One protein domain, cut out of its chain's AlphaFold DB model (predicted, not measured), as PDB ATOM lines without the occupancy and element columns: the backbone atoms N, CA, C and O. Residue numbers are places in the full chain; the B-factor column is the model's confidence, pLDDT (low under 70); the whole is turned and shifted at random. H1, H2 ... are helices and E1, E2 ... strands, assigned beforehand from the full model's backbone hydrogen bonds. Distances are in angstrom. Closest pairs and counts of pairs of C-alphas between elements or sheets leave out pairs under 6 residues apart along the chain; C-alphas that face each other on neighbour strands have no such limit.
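This is residues 216 to 340 of the 340 residues of an uncharacterized protein of Chitinophagaceae bacterium (UniProt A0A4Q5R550). A strongly twisted sheet of five strands forms a wall, with H1 slantwise over its E3 and E2 part and H5 leading away from its E4 and E5 part. H3 packs on H1 and H4 on H3, while H6 lies beyond H5 as an outlying arm at one end of the longest axis; residues 335 to 340 stick out. The printed part has 125 residues, with six named helices and five named strands in the order H1 H2 E1 E2 E3 E4 H3 H4 E5 H5 H6; the mixed sheet runs E3 E2 E1 E4 E5, and the class is mixed, helices and strands. It is compact, with a radius of gyration of the C-alphas of 14.6 A, yet only just elongated, spanning 48 by 31 by 29 A.

H1, residues 216 to 226, is on the sheet of E3, residues 257 to 261, E2, residues 248 to 252, E1, residues 240 to 243, E4, residues 269 to 272, and E5, residues 297 to 300. These make two layers, a helix on one face of a sheet. The height of H1 over the sheet is 9.4 A, and it runs slantwise to the strands, at 39 degrees to E3 on the local plane; the closest C-alphas of H1 and E3 are those of Arg 222 and Ile 258, 6.1 A apart. H2, residues 229 to 235, only grazes the sheet with residues 229 to 233. E1, E2 and E3 form a meander, each strand the antiparallel neighbour of the one before, with hairpins E1 and E2, and E2 and E3. N 242 and O 249 are 2.8 A apart, and N 250 and O 259 also 2.8 A. E1 and E4 are parallel at 21 degrees, with N 243 and O 271 2.8 A apart; E4 and E5 are antiparallel, with N 270 and O 299 2.8 A apart. H3, residues 275 to 283, touches H1 at Leu 282 and Lys 220, their closest C-alphas, 6.3 A apart. H4, residues 289 to 292, touches H3, the closest C-alphas being those of Asp 289 and Val 281, 6.6 A apart. H5, residues 306 to 320, only grazes the sheet with residues 306 to 309; it is close to H2 but not clearly touching, at a shallow tilt of 18 degrees, opposite ways, with the closest C-alphas, those of Met 308 and Leu 235, 7.4 A apart. H6, residues 327 to 338, is apart from H5. In H1, H2, H3, H5 and H6 every O i to N i+4 pair is within hydrogen-bond range; H4 is too short for one.

H1 begins at C-alpha 216 (122.180, 145.154, 144.568) and measures 15.2 A. E2 measures 13.1 A and E3 12.8 A. H5, the longest helix, measures 21.4 A and ends at C-alpha 320 (113.461, 156.849, 132.779). H6 measures 15.9 A and ends at C-alpha 338 (107.732, 168.557, 116.964).

The two C-alphas farthest apart, those of Pro 262 and Ala 339, are 49.0 A apart. The printed part has no cut and no long link. The mean pLDDT of the printed part is 89.5; residues 292 to 293 and 337 to 340 are under 70 in this model.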
ATOM      1  N   THR A 216     123.412 145.068 145.369       96.56
ATOM      2  CA  THR A 216     122.180 145.154 144.568       96.56
ATOM      3  C   THR A 216     122.003 146.558 143.998       96.56
ATOM      4  O   THR A 216     121.651 146.707 142.826       96.56
ATOM      5  N   ASP A 217     122.281 147.593 144.791       96.12
ATOM      6  CA  ASP A 217     122.221 148.987 144.346       96.12
ATOM      7  C   ASP A 217     123.296 149.269 143.286       96.12
ATOM      8  O   ASP A 217     123.007 149.872 142.249       96.12
ATOM      9  N   LEU A 218     124.520 148.763 143.484       96.81
ATOM     10  CA  LEU A 218     125.598 148.870 142.496       96.81
ATOM     11  C   LEU A 218     125.234 148.180 141.177       96.81
ATOM     12  O   LEU A 218     125.477 148.731 140.102       96.81
ATOM     13  N   GLU A 219     124.614 147.004 141.235       97.19
ATOM     14  CA  GLU A 219     124.173 146.286 140.042       97.19
ATOM     15  C   GLU A 219     123.026 147.015 139.324       97.19
ATOM     16  O   GLU A 219     123.027 147.100 138.090       97.19
ATOM     17  N   LYS A 220     122.079 147.608 140.066       97.31
ATOM     18  CA  LYS A 220     121.034 148.479 139.498       97.31
ATOM     19  C   LYS A 220     121.646 149.692 138.803       97.31
ATOM     20  O   LYS A 220     121.316 149.957 137.645       97.31
ATOM     21  N   LEU A 221     122.582 150.382 139.456       97.38
ATOM     22  CA  LEU A 221     123.286 151.528 138.882       97.38
ATOM     23  C   LEU A 221     124.059 151.131 137.621       97.38
ATOM     24  O   LEU A 221     123.976 151.812 136.598       97.38
ATOM     25  N   ARG A 222     124.756 149.989 137.646       97.62
ATOM     26  CA  ARG A 222     125.496 149.462 136.494       97.62
ATOM     27  C   ARG A 222     124.560 149.186 135.326       97.62
ATOM     28  O   ARG A 222     124.828 149.629 134.209       97.62
ATOM     29  N   LYS A 223     123.444 148.489 135.571       96.38
ATOM     30  CA  LYS A 223     122.407 148.237 134.560       96.38
ATOM     31  C   LYS A 223     121.849 149.542 133.998       96.38
ATOM     32  O   LYS A 223     121.717 149.645 132.779       96.38
ATOM     33  N   LYS A 224     121.580 150.538 134.853       95.81
ATOM     34  CA  LYS A 224     121.086 151.856 134.440       95.81
ATOM     35  C   LYS A 224     122.055 152.538 133.478       95.81
ATOM     36  O   LYS A 224     121.650 152.884 132.372       95.81
ATOM     37  N   MET A 225     123.325 152.664 133.864       96.56
ATOM     38  CA  MET A 225     124.352 153.333 133.056       96.56
ATOM     39  C   MET A 225     124.658 152.581 131.753       96.56
ATOM     40  O   MET A 225     124.923 153.194 130.717       96.56
ATOM     41  N   ASN A 226     124.575 151.248 131.771       95.75
ATOM     42  CA  ASN A 226     124.887 150.422 130.609       95.75
ATOM     43  C   ASN A 226     123.902 150.578 129.447       95.75
ATOM     44  O   ASN A 226     124.318 150.366 128.303       95.75
ATOM     45  N   ARG A 227     122.650 150.991 129.704       93.31
ATOM     46  CA  ARG A 227     121.656 151.224 128.637       93.31
ATOM     47  C   ARG A 227     122.127 152.292 127.638       93.31
ATOM     48  O   ARG A 227     121.871 152.161 126.449       93.31
ATOM     49  N   ASN A 228     122.905 153.275 128.099       92.94
ATOM     50  CA  ASN A 228     123.484 154.349 127.283       92.94
ATOM     51  C   ASN A 228     125.014 154.229 127.112       92.94
ATOM     52  O   ASN A 228     125.677 155.185 126.709       92.94
ATOM     53  N   SER A 229     125.601 153.056 127.388       94.06
ATOM     54  CA  SER A 229     127.063 152.867 127.410       94.06
ATOM     55  C   SER A 229     127.771 153.298 126.123       94.06
ATOM     56  O   SER A 229     128.816 153.933 126.207       94.06
ATOM     57  N   ALA A 230     127.199 153.025 124.947       93.94
ATOM     58  CA  ALA A 230     127.788 153.424 123.666       93.94
ATOM     59  C   ALA A 230     127.894 154.954 123.516       93.94
ATOM     60  O   ALA A 230     128.947 155.469 123.141       93.94
ATOM     61  N   LEU A 231     126.833 155.688 123.876       94.50
ATOM     62  CA  LEU A 231     126.847 157.153 123.886       94.50
ATOM     63  C   LEU A 231     127.805 157.680 124.955       94.50
ATOM     64  O   LEU A 231     128.561 158.614 124.704       94.50
ATOM     65  N   PHE A 232     127.843 157.048 126.128       96.00
ATOM     66  CA  PHE A 232     128.778 157.425 127.183       96.00
ATOM     67  C   PHE A 232     130.243 157.169 126.808       96.00
ATOM     68  O   PHE A 232     131.087 157.966 127.203       96.00
ATOM     69  N   CYS A 233     130.571 156.149 126.005       96.38
ATOM     70  CA  CYS A 233     131.928 155.976 125.468       96.38
ATOM     71  C   CYS A 233     132.349 157.168 124.600       96.38
ATOM     72  O   CYS A 233     133.495 157.602 124.671       96.38
ATOM     73  N   MET A 234     131.424 157.704 123.798       95.25
ATOM     74  CA  MET A 234     131.680 158.841 122.912       95.25
ATOM     75  C   MET A 234     131.769 160.163 123.684       95.25
ATOM     76  O   MET A 234     132.686 160.951 123.468       95.25
ATOM     77  N   LEU A 235     130.816 160.409 124.585       94.88
ATOM     78  CA  LEU A 235     130.678 161.686 125.292       94.88
ATOM     79  C   LEU A 235     131.603 161.792 126.515       94.88
ATOM     80  O   LEU A 235     132.074 162.881 126.843       94.88
ATOM     81  N   PHE A 236     131.862 160.667 127.186       95.75
ATOM     82  CA  PHE A 236     132.605 160.586 128.445       95.75
ATOM     83  C   PHE A 236     133.607 159.418 128.444       95.75
ATOM     84  O   PHE A 236     133.548 158.559 129.326       95.75
ATOM     85  N   PRO A 237     134.567 159.356 127.502       94.88
ATOM     86  CA  PRO A 237     135.490 158.224 127.380       94.88
ATOM     87  C   PRO A 237     136.313 157.944 128.648       94.88
ATOM     88  O   PRO A 237     136.727 156.807 128.860       94.88
ATOM     89  N   LYS A 238     136.539 158.948 129.511       94.75
ATOM     90  CA  LYS A 238     137.213 158.786 130.818       94.75
ATOM     91  C   LYS A 238     136.261 158.431 131.970       94.75
ATOM     92  O   LYS A 238     136.653 158.551 133.126       94.75
ATOM     93  N   GLY A 239     135.014 158.075 131.672       95.50
ATOM     94  CA  GLY A 239     133.986 157.794 132.667       95.50
ATOM     95  C   GLY A 239     133.564 159.009 133.487       95.50
ATOM     96  O   GLY A 239     133.889 160.156 133.171       95.50
ATOM     97  N   PHE A 240     132.818 158.739 134.548       96.44
ATOM     98  CA  PHE A 240     132.332 159.717 135.523       96.44
ATOM     99  C   PHE A 240     132.104 159.020 136.865       96.44
ATOM    100  O   PHE A 240     132.152 157.789 136.954       96.44
ATOM    101  N   SER A 241     131.905 159.806 137.919       96.44
ATOM    102  CA  SER A 241     131.814 159.284 139.284       96.44
ATOM    103  C   SER A 241     130.650 159.849 140.085       96.44
ATOM    104  O   SER A 241     130.061 160.867 139.730       96.44
ATOM    105  N   PHE A 242     130.357 159.176 141.191       95.88
ATOM    106  CA  PHE A 242     129.405 159.575 142.214       95.88
ATOM    107  C   PHE A 242     130.158 159.667 143.543       95.88
ATOM    108  O   PHE A 242     130.843 158.720 143.933       95.88
ATOM    109  N   ASP A 243     130.062 160.817 144.195       94.50
ATOM    110  CA  ASP A 243     130.623 161.101 145.512       94.50
ATOM    111  C   ASP A 243     129.484 161.047 146.528       94.50
ATOM    112  O   ASP A 243     128.548 161.845 146.477       94.50
ATOM    113  N   LEU A 244     129.563 160.055 147.412       92.19
ATOM    114  CA  LEU A 244     128.560 159.759 148.428       92.19
ATOM    115  C   LEU A 244     129.068 160.105 149.841       92.19
ATOM    116  O   LEU A 244     128.642 159.511 150.842       92.19
ATOM    117  N   GLY A 245     130.046 161.015 149.919       87.94
ATOM    118  CA  GLY A 245     130.713 161.457 151.140       87.94
ATOM    119  C   GLY A 245     131.875 160.551 151.545       87.94
ATOM    120  O   GLY A 245     133.033 160.934 151.432       87.94
ATOM    121  N   ASN A 246     131.583 159.338 152.024       85.31
ATOM    122  CA  ASN A 246     132.597 158.377 152.502       85.31
ATOM    123  C   ASN A 246     132.903 157.252 151.498       85.31
ATOM    124  O   ASN A 246     133.703 156.365 151.785       85.31
ATOM    125  N   SER A 247     132.240 157.258 150.344       89.00
ATOM    126  CA  SER A 247     132.372 156.239 149.310       89.00
ATOM    127  C   SER A 247     132.300 156.900 147.944       89.00
ATOM    128  O   SER A 247     131.423 157.730 147.697       89.00
ATOM    129  N   PHE A 248     133.176 156.472 147.037       93.88
ATOM    130  CA  PHE A 248     133.157 156.892 145.645       93.88
ATOM    131  C   PHE A 248     132.778 155.724 144.754       93.88
ATOM    132  O   PHE A 248     133.257 154.603 144.921       93.88
ATOM    133  N   ILE A 249     131.932 156.006 143.773       96.50
ATOM    134  CA  ILE A 249     131.539 155.049 142.747       96.50
ATOM    135  C   ILE A 249     132.001 155.606 141.410       96.50
ATOM    136  O   ILE A 249     131.627 156.711 141.035       96.50
ATOM    137  N   TYR A 250     132.808 154.854 140.674       97.12
ATOM    138  CA  TYR A 250     133.280 155.226 139.346       97.12
ATOM    139  C   TYR A 250     132.677 154.304 138.289       97.12
ATOM    140  O   TYR A 250     132.737 153.082 138.424       97.12
ATOM    141  N   TYR A 251     132.133 154.882 137.219       97.56
ATOM    142  CA  TYR A 251     131.626 154.142 136.070       97.56
ATOM    143  C   TYR A 251     132.553 154.310 134.865       97.56
ATOM    144  O   TYR A 251     132.841 155.427 134.432       97.56
ATOM    145  N   ASN A 252     132.984 153.184 134.290       96.69
ATOM    146  CA  ASN A 252     133.767 153.153 133.059       96.69
ATOM    147  C   ASN A 252     132.891 152.672 131.887       96.69
ATOM    148  O   ASN A 252     132.563 151.481 131.845       96.69
ATOM    149  N   PRO A 253     132.569 153.536 130.905       96.62
ATOM    150  CA  PRO A 253     131.667 153.174 129.816       96.62
ATOM    151  C   PRO A 253     132.247 152.118 128.869       96.62
ATOM    152  O   PRO A 253     131.493 151.284 128.371       96.62
ATOM    153  N   TRP A 254     133.575 152.075 128.683       95.81
ATOM    154  CA  TRP A 254     134.240 151.087 127.824       95.81
ATOM    155  C   TRP A 254     134.125 149.675 128.379       95.81
ATOM    156  O   TRP A 254     133.795 148.735 127.663       95.81
ATOM    157  N   THR A 255     134.388 149.528 129.677       96.56
ATOM    158  CA  THR A 255     134.340 148.216 130.344       96.56
ATOM    159  C   THR A 255     132.952 147.865 130.869       96.56
ATOM    160  O   THR A 255     132.732 146.716 131.246       96.56
ATOM    161  N   ARG A 256     132.021 148.833 130.912       97.19
ATOM    162  CA  ARG A 256     130.663 148.686 131.469       97.19
ATOM    163  C   ARG A 256     130.648 148.242 132.939       97.19
ATOM    164  O   ARG A 256     129.709 147.579 133.396       97.19
ATOM    165  N   LYS A 257     131.719 148.584 133.664       95.94
ATOM    166  CA  LYS A 257     131.946 148.232 135.069       95.94
ATOM    167  C   LYS A 257     131.778 149.447 135.969       95.94
ATOM    168  O   LYS A 257     132.134 150.568 135.599       95.94
ATOM    169  N   ILE A 258     131.281 149.167 137.167       95.94
ATOM    170  CA  ILE A 258     131.308 150.074 138.303       95.94
ATOM    171  C   ILE A 258     132.433 149.637 139.236       95.94
ATOM    172  O   ILE A 258     132.614 148.446 139.476       95.94
ATOM    173  N   ILE A 259     133.198 150.606 139.724       92.88
ATOM    174  CA  ILE A 259     134.267 150.408 140.696       92.88
ATOM    175  C   ILE A 259     133.932 151.271 141.903       92.88
ATOM    176  O   ILE A 259     133.890 152.496 141.786       92.88
ATOM    177  N   GLN A 260     133.703 150.639 143.049       90.94
ATOM    178  CA  GLN A 260     133.617 151.342 144.321       90.94
ATOM    179  C   GLN A 260     135.022 151.467 144.912       90.94
ATOM    180  O   GLN A 260     135.800 150.513 144.892       90.94
ATOM    181  N   SER A 261     135.382 152.654 145.385       81.12
ATOM    182  CA  SER A 261     136.702 152.923 145.955       81.12
ATOM    183  C   SER A 261     136.608 154.003 147.033       81.12
ATOM    184  O   SER A 261     135.758 154.890 146.926       81.12
ATOM    185  N   PRO A 262     137.477 153.972 148.058       75.00
ATOM    186  CA  PRO A 262     137.648 155.107 148.960       75.00
ATOM    187  C   PRO A 262     138.363 156.288 148.280       75.00
ATOM    188  O   PRO A 262     138.279 157.412 148.764       75.00
ATOM    189  N   GLU A 263     139.049 156.063 147.153       80.38
ATOM    190  CA  GLU A 263     139.769 157.111 146.432       80.38
ATOM    191  C   GLU A 263     138.912 157.761 145.342       80.38
ATOM    192  O   GLU A 263     138.264 157.103 144.521       80.38
ATOM    193  N   LYS A 264     138.968 159.094 145.284       79.62
ATOM    194  CA  LYS A 264     138.201 159.892 144.329       79.62
ATOM    195  C   LYS A 264     138.773 159.773 142.912       79.62
ATOM    196  O   LYS A 264     139.809 160.352 142.593       79.62
ATOM    197  N   LYS A 265     138.040 159.104 142.019       82.00
ATOM    198  CA  LYS A 265     138.312 159.080 140.568       82.00
ATOM    199  C   LYS A 265     137.267 159.894 139.810       82.00
ATOM    200  O   LYS A 265     136.223 159.375 139.443       82.00
ATOM    201  N   LEU A 266     137.566 161.167 139.549       77.31
ATOM    202  CA  LEU A 266     136.608 162.124 138.972       77.31
ATOM    203  C   LEU A 266     136.117 161.767 137.554       77.31
ATOM    204  O   LEU A 266     134.970 162.051 137.234       77.31
ATOM    205  N   GLY A 267     136.948 161.176 136.686       90.88
ATOM    206  CA  GLY A 267     136.605 161.015 135.265       90.88
ATOM    207  C   GLY A 267     136.388 162.369 134.565       90.88
ATOM    208  O   GLY A 267     137.184 163.297 134.739       90.88
ATOM    209  N   HIS A 268     135.329 162.500 133.761       94.69
ATOM    210  CA  HIS A 268     134.896 163.776 133.171       94.69
ATOM    211  C   HIS A 268     134.182 164.687 134.173       94.69
ATOM    212  O   HIS A 268     134.365 165.906 134.128       94.69
ATOM    213  N   PHE A 269     133.358 164.120 135.047       95.25
ATOM    214  CA  PHE A 269     132.637 164.848 136.083       95.25
ATOM    215  C   PHE A 269     132.259 163.905 137.227       95.25
ATOM    216  O   PHE A 269     132.226 162.683 137.064       95.25
ATOM    217  N   CYS A 270     131.945 164.490 138.374       95.12
ATOM    218  CA  CYS A 270     131.507 163.780 139.562       95.12
ATOM    219  C   CYS A 270     130.212 164.388 140.092       95.12
ATOM    220  O   CYS A 270     130.131 165.605 140.253       95.12
ATOM    221  N   LEU A 271     129.214 163.545 140.342       94.88
ATOM    222  CA  LEU A 271     127.966 163.933 140.988       94.88
ATOM    223  C   LEU A 271     128.107 163.722 142.492       94.88
ATOM    224  O   LEU A 271     128.271 162.591 142.940       94.88
ATOM    225  N   VAL A 272     128.057 164.803 143.259       93.75
ATOM    226  CA  VAL A 272     128.019 164.762 144.721       93.75
ATOM    227  C   VAL A 272     126.556 164.724 145.131       93.75
ATOM    228  O   VAL A 272     125.818 165.673 144.854       93.75
ATOM    229  N   ILE A 273     126.135 163.605 145.718       93.00
ATOM    230  CA  ILE A 273     124.730 163.322 146.021       93.00
ATOM    231  C   ILE A 273     124.591 162.567 147.351       93.00
ATOM    232  O   ILE A 273     125.455 161.754 147.691       93.00
ATOM    233  N   PRO A 274     123.489 162.763 148.096       92.00
ATOM    234  CA  PRO A 274     123.169 161.940 149.257       92.00
ATOM    235  C   PRO A 274     122.976 160.468 148.872       92.00
ATOM    236  O   PRO A 274     122.405 160.148 147.825       92.00
ATOM    237  N   ARG A 275     123.402 159.551 149.747       92.12
ATOM    238  CA  ARG A 275     123.275 158.099 149.521       92.12
ATOM    239  C   ARG A 275     121.829 157.654 149.385       92.12
ATOM    240  O   ARG A 275     121.518 156.897 148.472       92.12
ATOM    241  N   GLN A 276     120.962 158.140 150.270       92.00
ATOM    242  CA  GLN A 276     119.543 157.803 150.234       92.00
ATOM    243  C   GLN A 276     118.905 158.238 148.912       92.00
ATOM    244  O   GLN A 276     118.225 157.436 148.286       92.00
ATOM    245  N   ALA A 277     119.223 159.445 148.431       91.62
ATOM    246  CA  ALA A 277     118.741 159.925 147.141       91.62
ATOM    247  C   ALA A 277     119.170 159.016 145.981       91.62
ATOM    248  O   ALA A 277     118.342 158.671 145.144       91.62
ATOM    249  N   LEU A 278     120.440 158.586 145.940       93.94
ATOM    250  CA  LEU A 278     120.888 157.607 144.945       93.94
ATOM    251  C   LEU A 278     120.095 156.296 145.058       93.94
ATOM    252  O   LEU A 278     119.714 155.719 144.042       93.94
ATOM    253  N   LYS A 279     119.843 155.823 146.280       93.69
ATOM    254  CA  LYS A 279     119.105 154.581 146.509       93.69
ATOM    255  C   LYS A 279     117.666 154.677 146.010       93.69
ATOM    256  O   LYS A 279     117.234 153.799 145.268       93.69
ATOM    257  N   ASP A 280     116.977 155.765 146.337       91.88
ATOM    258  CA  ASP A 280     115.591 156.006 145.938       91.88
ATOM    259  C   ASP A 280     115.460 156.034 144.411       91.88
ATOM    260  O   ASP A 280     114.638 155.320 143.836       91.88
ATOM    261  N   VAL A 281     116.326 156.777 143.712       93.12
ATOM    262  CA  VAL A 281     116.235 156.851 142.245       93.12
ATOM    263  C   VAL A 281     116.539 155.519 141.554       93.12
ATOM    264  O   VAL A 281     116.020 155.252 140.470       93.12
ATOM    265  N   LEU A 282     117.364 154.665 142.169       94.25
ATOM    266  CA  LEU A 282     117.643 153.315 141.678       94.25
ATOM    267  C   LEU A 282     116.514 152.336 142.005       94.25
ATOM    268  O   LEU A 282     116.259 151.417 141.227       94.25
ATOM    269  N   GLU A 283     115.853 152.506 143.147       92.75
ATOM    270  CA  GLU A 283     114.686 151.721 143.541       92.75
ATOM    271  C   GLU A 283     113.511 151.958 142.592       92.75
ATOM    272  O   GLU A 283     112.888 150.992 142.150       92.75
ATOM    273  N   PHE A 284     113.277 153.213 142.210       90.12
ATOM    274  CA  PHE A 284     112.157 153.600 141.351       90.12
ATOM    275  C   PHE A 284     112.500 153.704 139.850       90.12
ATOM    276  O   PHE A 284     111.628 154.049 139.062       90.12
ATOM    277  N   ASP A 285     113.736 153.391 139.437       90.44
ATOM    278  CA  ASP A 285     114.254 153.520 138.053       90.44
ATOM    279  C   ASP A 285     114.101 154.936 137.441       90.44
ATOM    280  O   ASP A 285     113.978 155.078 136.223       90.44
ATOM    281  N   HIS A 286     114.167 155.981 138.274       90.50
ATOM    282  CA  HIS A 286     114.018 157.401 137.911       90.50
ATOM    283  C   HIS A 286     115.304 158.192 138.189       90.50
ATOM    284  O   HIS A 286     115.353 159.083 139.031       90.50
ATOM    285  N   PHE A 287     116.393 157.839 137.511       92.56
ATOM    286  CA  PHE A 287     117.721 158.389 137.808       92.56
ATOM    287  C   PHE A 287     117.856 159.880 137.471       92.56
ATOM    288  O   PHE A 287     118.596 160.611 138.131       92.56
ATOM    289  N   GLY A 288     117.125 160.340 136.461       88.31
ATOM    290  CA  GLY A 288     116.984 161.737 136.073       88.31
ATOM    291  C   GLY A 288     116.478 162.630 137.202       88.31
ATOM    292  O   GLY A 288     116.777 163.825 137.176       88.31
ATOM    293  N   ASP A 289     115.840 162.063 138.236       88.19
ATOM    294  CA  ASP A 289     115.439 162.815 139.423       88.19
ATOM    295  C   ASP A 289     116.654 163.470 140.104       88.19
ATOM    296  O   ASP A 289     116.562 164.605 140.558       88.19
ATOM    297  N   LEU A 290     117.846 162.860 140.049       89.25
ATOM    298  CA  LEU A 290     119.080 163.479 140.560       89.25
ATOM    299  C   LEU A 290     119.474 164.772 139.825       89.25
ATOM    300  O   LEU A 290     120.250 165.569 140.349       89.25
ATOM    301  N   GLY A 291     118.991 164.965 138.597       80.19
ATOM    302  CA  GLY A 291     119.222 166.167 137.795       80.19
ATOM    303  C   GLY A 291     118.209 167.281 138.051       80.19
ATOM    304  O   GLY A 291     118.459 168.420 137.673       80.19
ATOM    305  N   ILE A 292     117.077 166.977 138.684       69.81
ATOM    306  CA  ILE A 292     116.064 167.966 139.091       69.81
ATOM    307  C   ILE A 292     116.091 168.215 140.602       69.81
ATOM    308  O   ILE A 292     115.525 169.202 141.075       69.81
ATOM    309  N   THR A 293     116.738 167.336 141.368       61.44
ATOM    310  CA  THR A 293     116.804 167.447 142.817       61.44
ATOM    311  C   THR A 293     117.747 168.552 143.268       61.44
ATOM    312  O   THR A 293     118.828 168.792 142.732       61.44
ATOM    313  N   MET A 294     117.325 169.216 144.338       72.62
ATOM    314  CA  MET A 294     117.890 170.476 144.808       72.62
ATOM    315  C   MET A 294     119.196 170.328 145.622       72.62
ATOM    316  O   MET A 294     119.642 171.284 146.248       72.62
ATOM    317  N   PHE A 295     119.797 169.136 145.638       79.06
ATOM    318  CA  PHE A 295     120.965 168.776 146.458       79.06
ATOM    319  C   PHE A 295     122.160 168.264 145.638       79.06
ATOM    320  O   PHE A 295     123.222 168.000 146.194       79.06
ATOM    321  N   THR A 296     122.016 168.101 144.320       89.81
ATOM    322  CA  THR A 296     123.099 167.570 143.484       89.81
ATOM    323  C   THR A 296     124.101 168.668 143.146       89.81
ATOM    324  O   THR A 296     123.766 169.649 142.474       89.81
ATOM    325  N   LEU A 297     125.356 168.473 143.556       91.56
ATOM    326  CA  LEU A 297     126.500 169.263 143.097       91.56
ATOM    327  C   LEU A 297     127.286 168.488 142.039       91.56
ATOM    328  O   LEU A 297     127.413 167.267 142.096       91.56
ATOM    329  N   ILE A 298     127.841 169.201 141.063       93.00
ATOM    330  CA  ILE A 298     128.526 168.607 139.914       93.00
ATOM    331  C   ILE A 298     129.951 169.143 139.860       93.00
ATOM    332  O   ILE A 298     130.182 170.287 139.473       93.00
ATOM    333  N   ILE A 299     130.926 168.307 140.196       93.81
ATOM    334  CA  ILE A 299     132.342 168.660 140.087       93.81
ATOM    335  C   ILE A 299     132.816 168.332 138.674       93.81
ATOM    336  O   ILE A 299     132.855 167.173 138.265       93.81
ATOM    337  N   LEU A 300     133.201 169.358 137.926       93.69
ATOM    338  CA  LEU A 300     133.716 169.229 136.571       93.69
ATOM    339  C   LEU A 300     135.226 168.996 136.588       93.69
ATOM    340  O   LEU A 300     135.973 169.703 137.268       93.69
ATOM    341  N   ASN A 301     135.698 168.074 135.750       91.00
ATOM    342  CA  ASN A 301     137.102 168.077 135.348       91.00
ATOM    343  C   ASN A 301     137.396 169.346 134.515       91.00
ATOM    344  O   ASN A 301     136.498 169.878 133.857       91.00
ATOM    345  N   LYS A 302     138.643 169.836 134.521       79.88
ATOM    346  CA  LYS A 302     139.046 171.136 133.947       79.88
ATOM    347  C   LYS A 302     138.562 171.350 132.506       79.88
ATOM    348  O   LYS A 302     138.181 172.464 132.161       79.88
ATOM    349  N   SER A 303     138.535 170.298 131.686       86.75
ATOM    350  CA  SER A 303     138.124 170.360 130.277       86.75
ATOM    351  C   SER A 303     136.639 170.072 130.022       86.75
ATOM    352  O   SER A 303     136.176 170.238 128.895       86.75
ATOM    353  N   THR A 304     135.871 169.629 131.020       91.06
ATOM    354  CA  THR A 304     134.470 169.231 130.816       91.06
ATOM    355  C   THR A 304     133.557 170.452 130.814       91.06
ATOM    356  O   THR A 304     133.551 171.258 131.749       91.06
ATOM    357  N   SER A 305     132.754 170.579 129.757       91.25
ATOM    358  CA  SER A 305     131.728 171.617 129.635       91.25
ATOM    359  C   SER A 305     130.472 171.250 130.440       91.25
ATOM    360  O   SER A 305     130.003 170.117 130.305       91.25
ATOM    361  N   PRO A 306     129.860 172.192 131.189       90.81
ATOM    362  CA  PRO A 306     128.562 171.989 131.840       90.81
ATOM    363  C   PRO A 306     127.488 171.438 130.890       90.81
ATOM    364  O   PRO A 306     126.720 170.552 131.256       90.81
ATOM    365  N   LYS A 307     127.490 171.897 129.627       90.44
ATOM    366  CA  LYS A 307     126.553 171.455 128.577       90.44
ATOM    367  C   LYS A 307     126.588 169.943 128.348       90.44
ATOM    368  O   LYS A 307     125.547 169.350 128.099       90.44
ATOM    369  N   MET A 308     127.755 169.312 128.472       92.00
ATOM    370  CA  MET A 308     127.873 167.860 128.319       92.00
ATOM    371  C   MET A 308     127.157 167.123 129.451       92.00
ATOM    372  O   MET A 308     126.504 166.118 129.206       92.00
ATOM    373  N   VAL A 309     127.206 167.644 130.679       91.88
ATOM    374  CA  VAL A 309     126.500 167.032 131.814       91.88
ATOM    375  C   VAL A 309     124.980 167.191 131.680       91.88
ATOM    376  O   VAL A 309     124.240 166.290 132.054       91.88
ATOM    377  N   TYR A 310     124.492 168.268 131.054       89.38
ATOM    378  CA  TYR A 310     123.076 168.331 130.665       89.38
ATOM    379  C   TYR A 310     122.699 167.231 129.686       89.38
ATOM    380  O   TYR A 310     121.662 166.605 129.863       89.38
ATOM    381  N   VAL A 311     123.542 166.962 128.684       91.06
ATOM    382  CA  VAL A 311     123.316 165.841 127.759       91.06
ATOM    383  C   VAL A 311     123.267 164.517 128.514       91.06
ATOM    384  O   VAL A 311     122.396 163.704 128.228       91.06
ATOM    385  N   PHE A 312     124.122 164.321 129.522       93.69
ATOM    386  CA  PHE A 312     124.033 163.154 130.398       93.69
ATOM    387  C   PHE A 312     122.655 163.034 131.067       93.69
ATOM    388  O   PHE A 312     122.011 161.999 130.912       93.69
ATOM    389  N   PHE A 313     122.175 164.081 131.747       91.56
ATOM    390  CA  PHE A 313     120.864 164.032 132.402       91.56
ATOM    391  C   PHE A 313     119.723 163.849 131.399       91.56
ATOM    392  O   PHE A 313     118.880 162.995 131.629       91.56
ATOM    393  N   MET A 314     119.740 164.536 130.251       89.06
ATOM    394  CA  MET A 314     118.742 164.339 129.191       89.06
ATOM    395  C   MET A 314     118.670 162.876 128.739       89.06
ATOM    396  O   MET A 314     117.585 162.308 128.684       89.06
ATOM    397  N   LEU A 315     119.815 162.247 128.450       90.50
ATOM    398  CA  LEU A 315     119.861 160.853 127.993       90.50
ATOM    399  C   LEU A 315     119.311 159.881 129.041       90.50
ATOM    400  O   LEU A 315     118.616 158.925 128.697       90.50
ATOM    401  N   VAL A 316     119.621 160.119 130.316       91.69
ATOM    402  CA  VAL A 316     119.140 159.267 131.403       91.69
ATOM    403  C   VAL A 316     117.651 159.497 131.679       91.69
ATOM    404  O   VAL A 316     116.916 158.527 131.829       91.69
ATOM    405  N   THR A 317     117.176 160.741 131.652       89.31
ATOM    406  CA  THR A 317     115.752 161.069 131.804       89.31
ATOM    407  C   THR A 317     114.919 160.474 130.668       89.31
ATOM    408  O   THR A 317     113.905 159.832 130.923       89.31
ATOM    409  N   MET A 318     115.371 160.572 129.413       87.69
ATOM    410  CA  MET A 318     114.683 159.927 128.285       87.69
ATOM    411  C   MET A 318     114.551 158.407 128.466       87.69
ATOM    412  O   MET A 318     113.570 157.807 128.027       87.69
ATOM    413  N   GLN A 319     115.526 157.783 129.128       88.38
ATOM    414  CA  GLN A 319     115.471 156.372 129.491       88.38
ATOM    415  C   GLN A 319     114.501 156.108 130.655       88.38
ATOM    416  O   GLN A 319     113.814 155.090 130.625       88.38
ATOM    417  N   ASP A 320     114.428 156.974 131.671       89.62
ATOM    418  CA  ASP A 320     113.461 156.849 132.779       89.62
ATOM    419  C   ASP A 320     112.016 156.819 132.264       89.62
ATOM    420  O   ASP A 320     111.209 155.998 132.694       89.62
ATOM    421  N   TYR A 321     111.712 157.674 131.285       85.75
ATOM    422  CA  TYR A 321     110.400 157.748 130.638       85.75
ATOM    423  C   TYR A 321     110.221 156.756 129.482       85.75
ATOM    424  O   TYR A 321     109.197 156.773 128.802       85.75
ATOM    425  N   LYS A 322     111.188 155.852 129.262       88.62
ATOM    426  CA  LYS A 322     111.140 154.802 128.228       88.62
ATOM    427  C   LYS A 322     111.025 155.336 126.795       88.62
ATOM    428  O   LYS A 322     110.680 154.584 125.874       88.62
ATOM    429  N   HIS A 323     111.365 156.606 126.569       86.38
ATOM    430  CA  HIS A 323     111.351 157.231 125.242       86.38
ATOM    431  C   HIS A 323     112.355 156.564 124.301       86.38
ATOM    432  O   HIS A 323     112.117 156.475 123.101       86.38
ATOM    433  N   THR A 324     113.458 156.038 124.836       86.19
ATOM    434  CA  THR A 324     114.514 155.361 124.063       86.19
ATOM    435  C   THR A 324     114.413 153.836 124.054       86.19
ATOM    436  O   THR A 324     115.259 153.187 123.447       86.19
ATOM    437  N   ASP A 325     113.401 153.241 124.697       85.50
ATOM    438  CA  ASP A 325     113.267 151.775 124.786       85.50
ATOM    439  C   ASP A 325     112.940 151.134 123.427       85.50
ATOM    440  O   ASP A 325     113.244 149.967 123.184       85.50
ATOM    441  N   SER A 326     112.323 151.893 122.517       87.44
ATOM    442  CA  SER A 326     112.060 151.453 121.148       87.44
ATOM    443  C   SER A 326     112.014 152.624 120.171       87.44
ATOM    444  O   SER A 326     111.698 153.757 120.537       87.44
ATOM    445  N   LEU A 327     112.237 152.336 118.885       86.00
ATOM    446  CA  LEU A 327     112.086 153.331 117.818       86.00
ATOM    447  C   LEU A 327     110.656 153.896 117.751       86.00
ATOM    448  O   LEU A 327     110.466 155.048 117.371       86.00
ATOM    449  N   LYS A 328     109.649 153.097 118.134       90.25
ATOM    450  CA  LYS A 328     108.248 153.529 118.207       90.25
ATOM    451  C   LYS A 328     108.054 154.582 119.298       90.25
ATOM    452  O   LYS A 328     107.486 155.629 119.006       90.25
ATOM    453  N   ASN A 329     108.550 154.327 120.512       86.44
ATOM    454  CA  ASN A 329     108.457 155.278 121.625       86.44
ATOM    455  C   ASN A 329     109.191 156.573 121.282       86.44
ATOM    456  O   ASN A 329     108.622 157.652 121.418       86.44
ATOM    457  N   PHE A 330     110.392 156.457 120.715       86.81
ATOM    458  CA  PHE A 330     111.184 157.612 120.314       86.81
ATOM    459  C   PHE A 330     110.470 158.456 119.251       86.81
ATOM    460  O   PHE A 330     110.398 159.676 119.369       86.81
ATOM    461  N   ARG A 331     109.883 157.816 118.228       87.38
ATOM    462  CA  ARG A 331     109.078 158.509 117.207       87.38
ATOM    463  C   ARG A 331     107.827 159.155 117.795       87.38
ATOM    464  O   ARG A 331     107.500 160.263 117.388       87.38
ATOM    465  N   SER A 332     107.152 158.493 118.737       84.25
ATOM    466  CA  SER A 332     105.988 159.051 119.432       84.25
ATOM    467  C   SER A 332     106.367 160.323 120.189       84.25
ATOM    468  O   SER A 332     105.788 161.376 119.928       84.25
ATOM    469  N   TRP A 333     107.399 160.251 121.030       84.06
ATOM    470  CA  TRP A 333     107.931 161.393 121.772       84.06
ATOM    471  C   TRP A 333     108.364 162.532 120.839       84.06
ATOM    472  O   TRP A 333     107.967 163.680 121.032       84.06
ATOM    473  N   MET A 334     109.099 162.225 119.763       82.38
ATOM    474  CA  MET A 334     109.483 163.221 118.755       82.38
ATOM    475  C   MET A 334     108.260 163.861 118.092       82.38
ATOM    476  O   MET A 334     108.216 165.077 117.947       82.38
ATOM    477  N   SER A 335     107.255 163.073 117.704       80.69
ATOM    478  CA  SER A 335     106.052 163.592 117.042       80.69
ATOM    479  C   SER A 335     105.232 164.511 117.948       80.69
ATOM    480  O   SER A 335     104.749 165.538 117.485       80.69
ATOM    481  N   GLN A 336     105.136 164.194 119.242       72.81
ATOM    482  CA  GLN A 336     104.437 165.018 120.231       72.81
ATOM    483  C   GLN A 336     105.144 166.358 120.462       72.81
ATOM    484  O   GLN A 336     104.482 167.376 120.646       72.81
ATOM    485  N   ASN A 337     106.477 166.367 120.405       67.94
ATOM    486  CA  ASN A 337     107.281 167.557 120.673       67.94
ATOM    487  C   ASN A 337     107.565 168.418 119.434       67.94
ATOM    488  O   ASN A 337     107.806 169.614 119.574       67.94
ATOM    489  N   LEU A 338     107.534 167.838 118.229       66.19
ATOM    490  CA  LEU A 338     107.732 168.557 116.964       66.19
ATOM    491  C   LEU A 338     106.431 169.080 116.340       66.19
ATOM    492  O   LEU A 338     106.494 169.886 115.416       66.19
ATOM    493  N   ALA A 339     105.264 168.632 116.810       56.28
ATOM    494  CA  ALA A 339     103.964 169.089 116.310       56.28
ATOM    495  C   ALA A 339     103.535 170.480 116.832       56.28
ATOM    496  O   ALA A 339     102.410 170.897 116.549       56.28
ATOM    497  N   VAL A 340     104.394 171.185 117.584       49.47
ATOM    498  CA  VAL A 340     104.116 172.501 118.199       49.47
ATOM    499  C   VAL A 340     104.954 173.620 117.591       49.47
ATOM    500  O   VAL A 340     106.196 173.469 117.514       49.47
TER     501      VAL A 340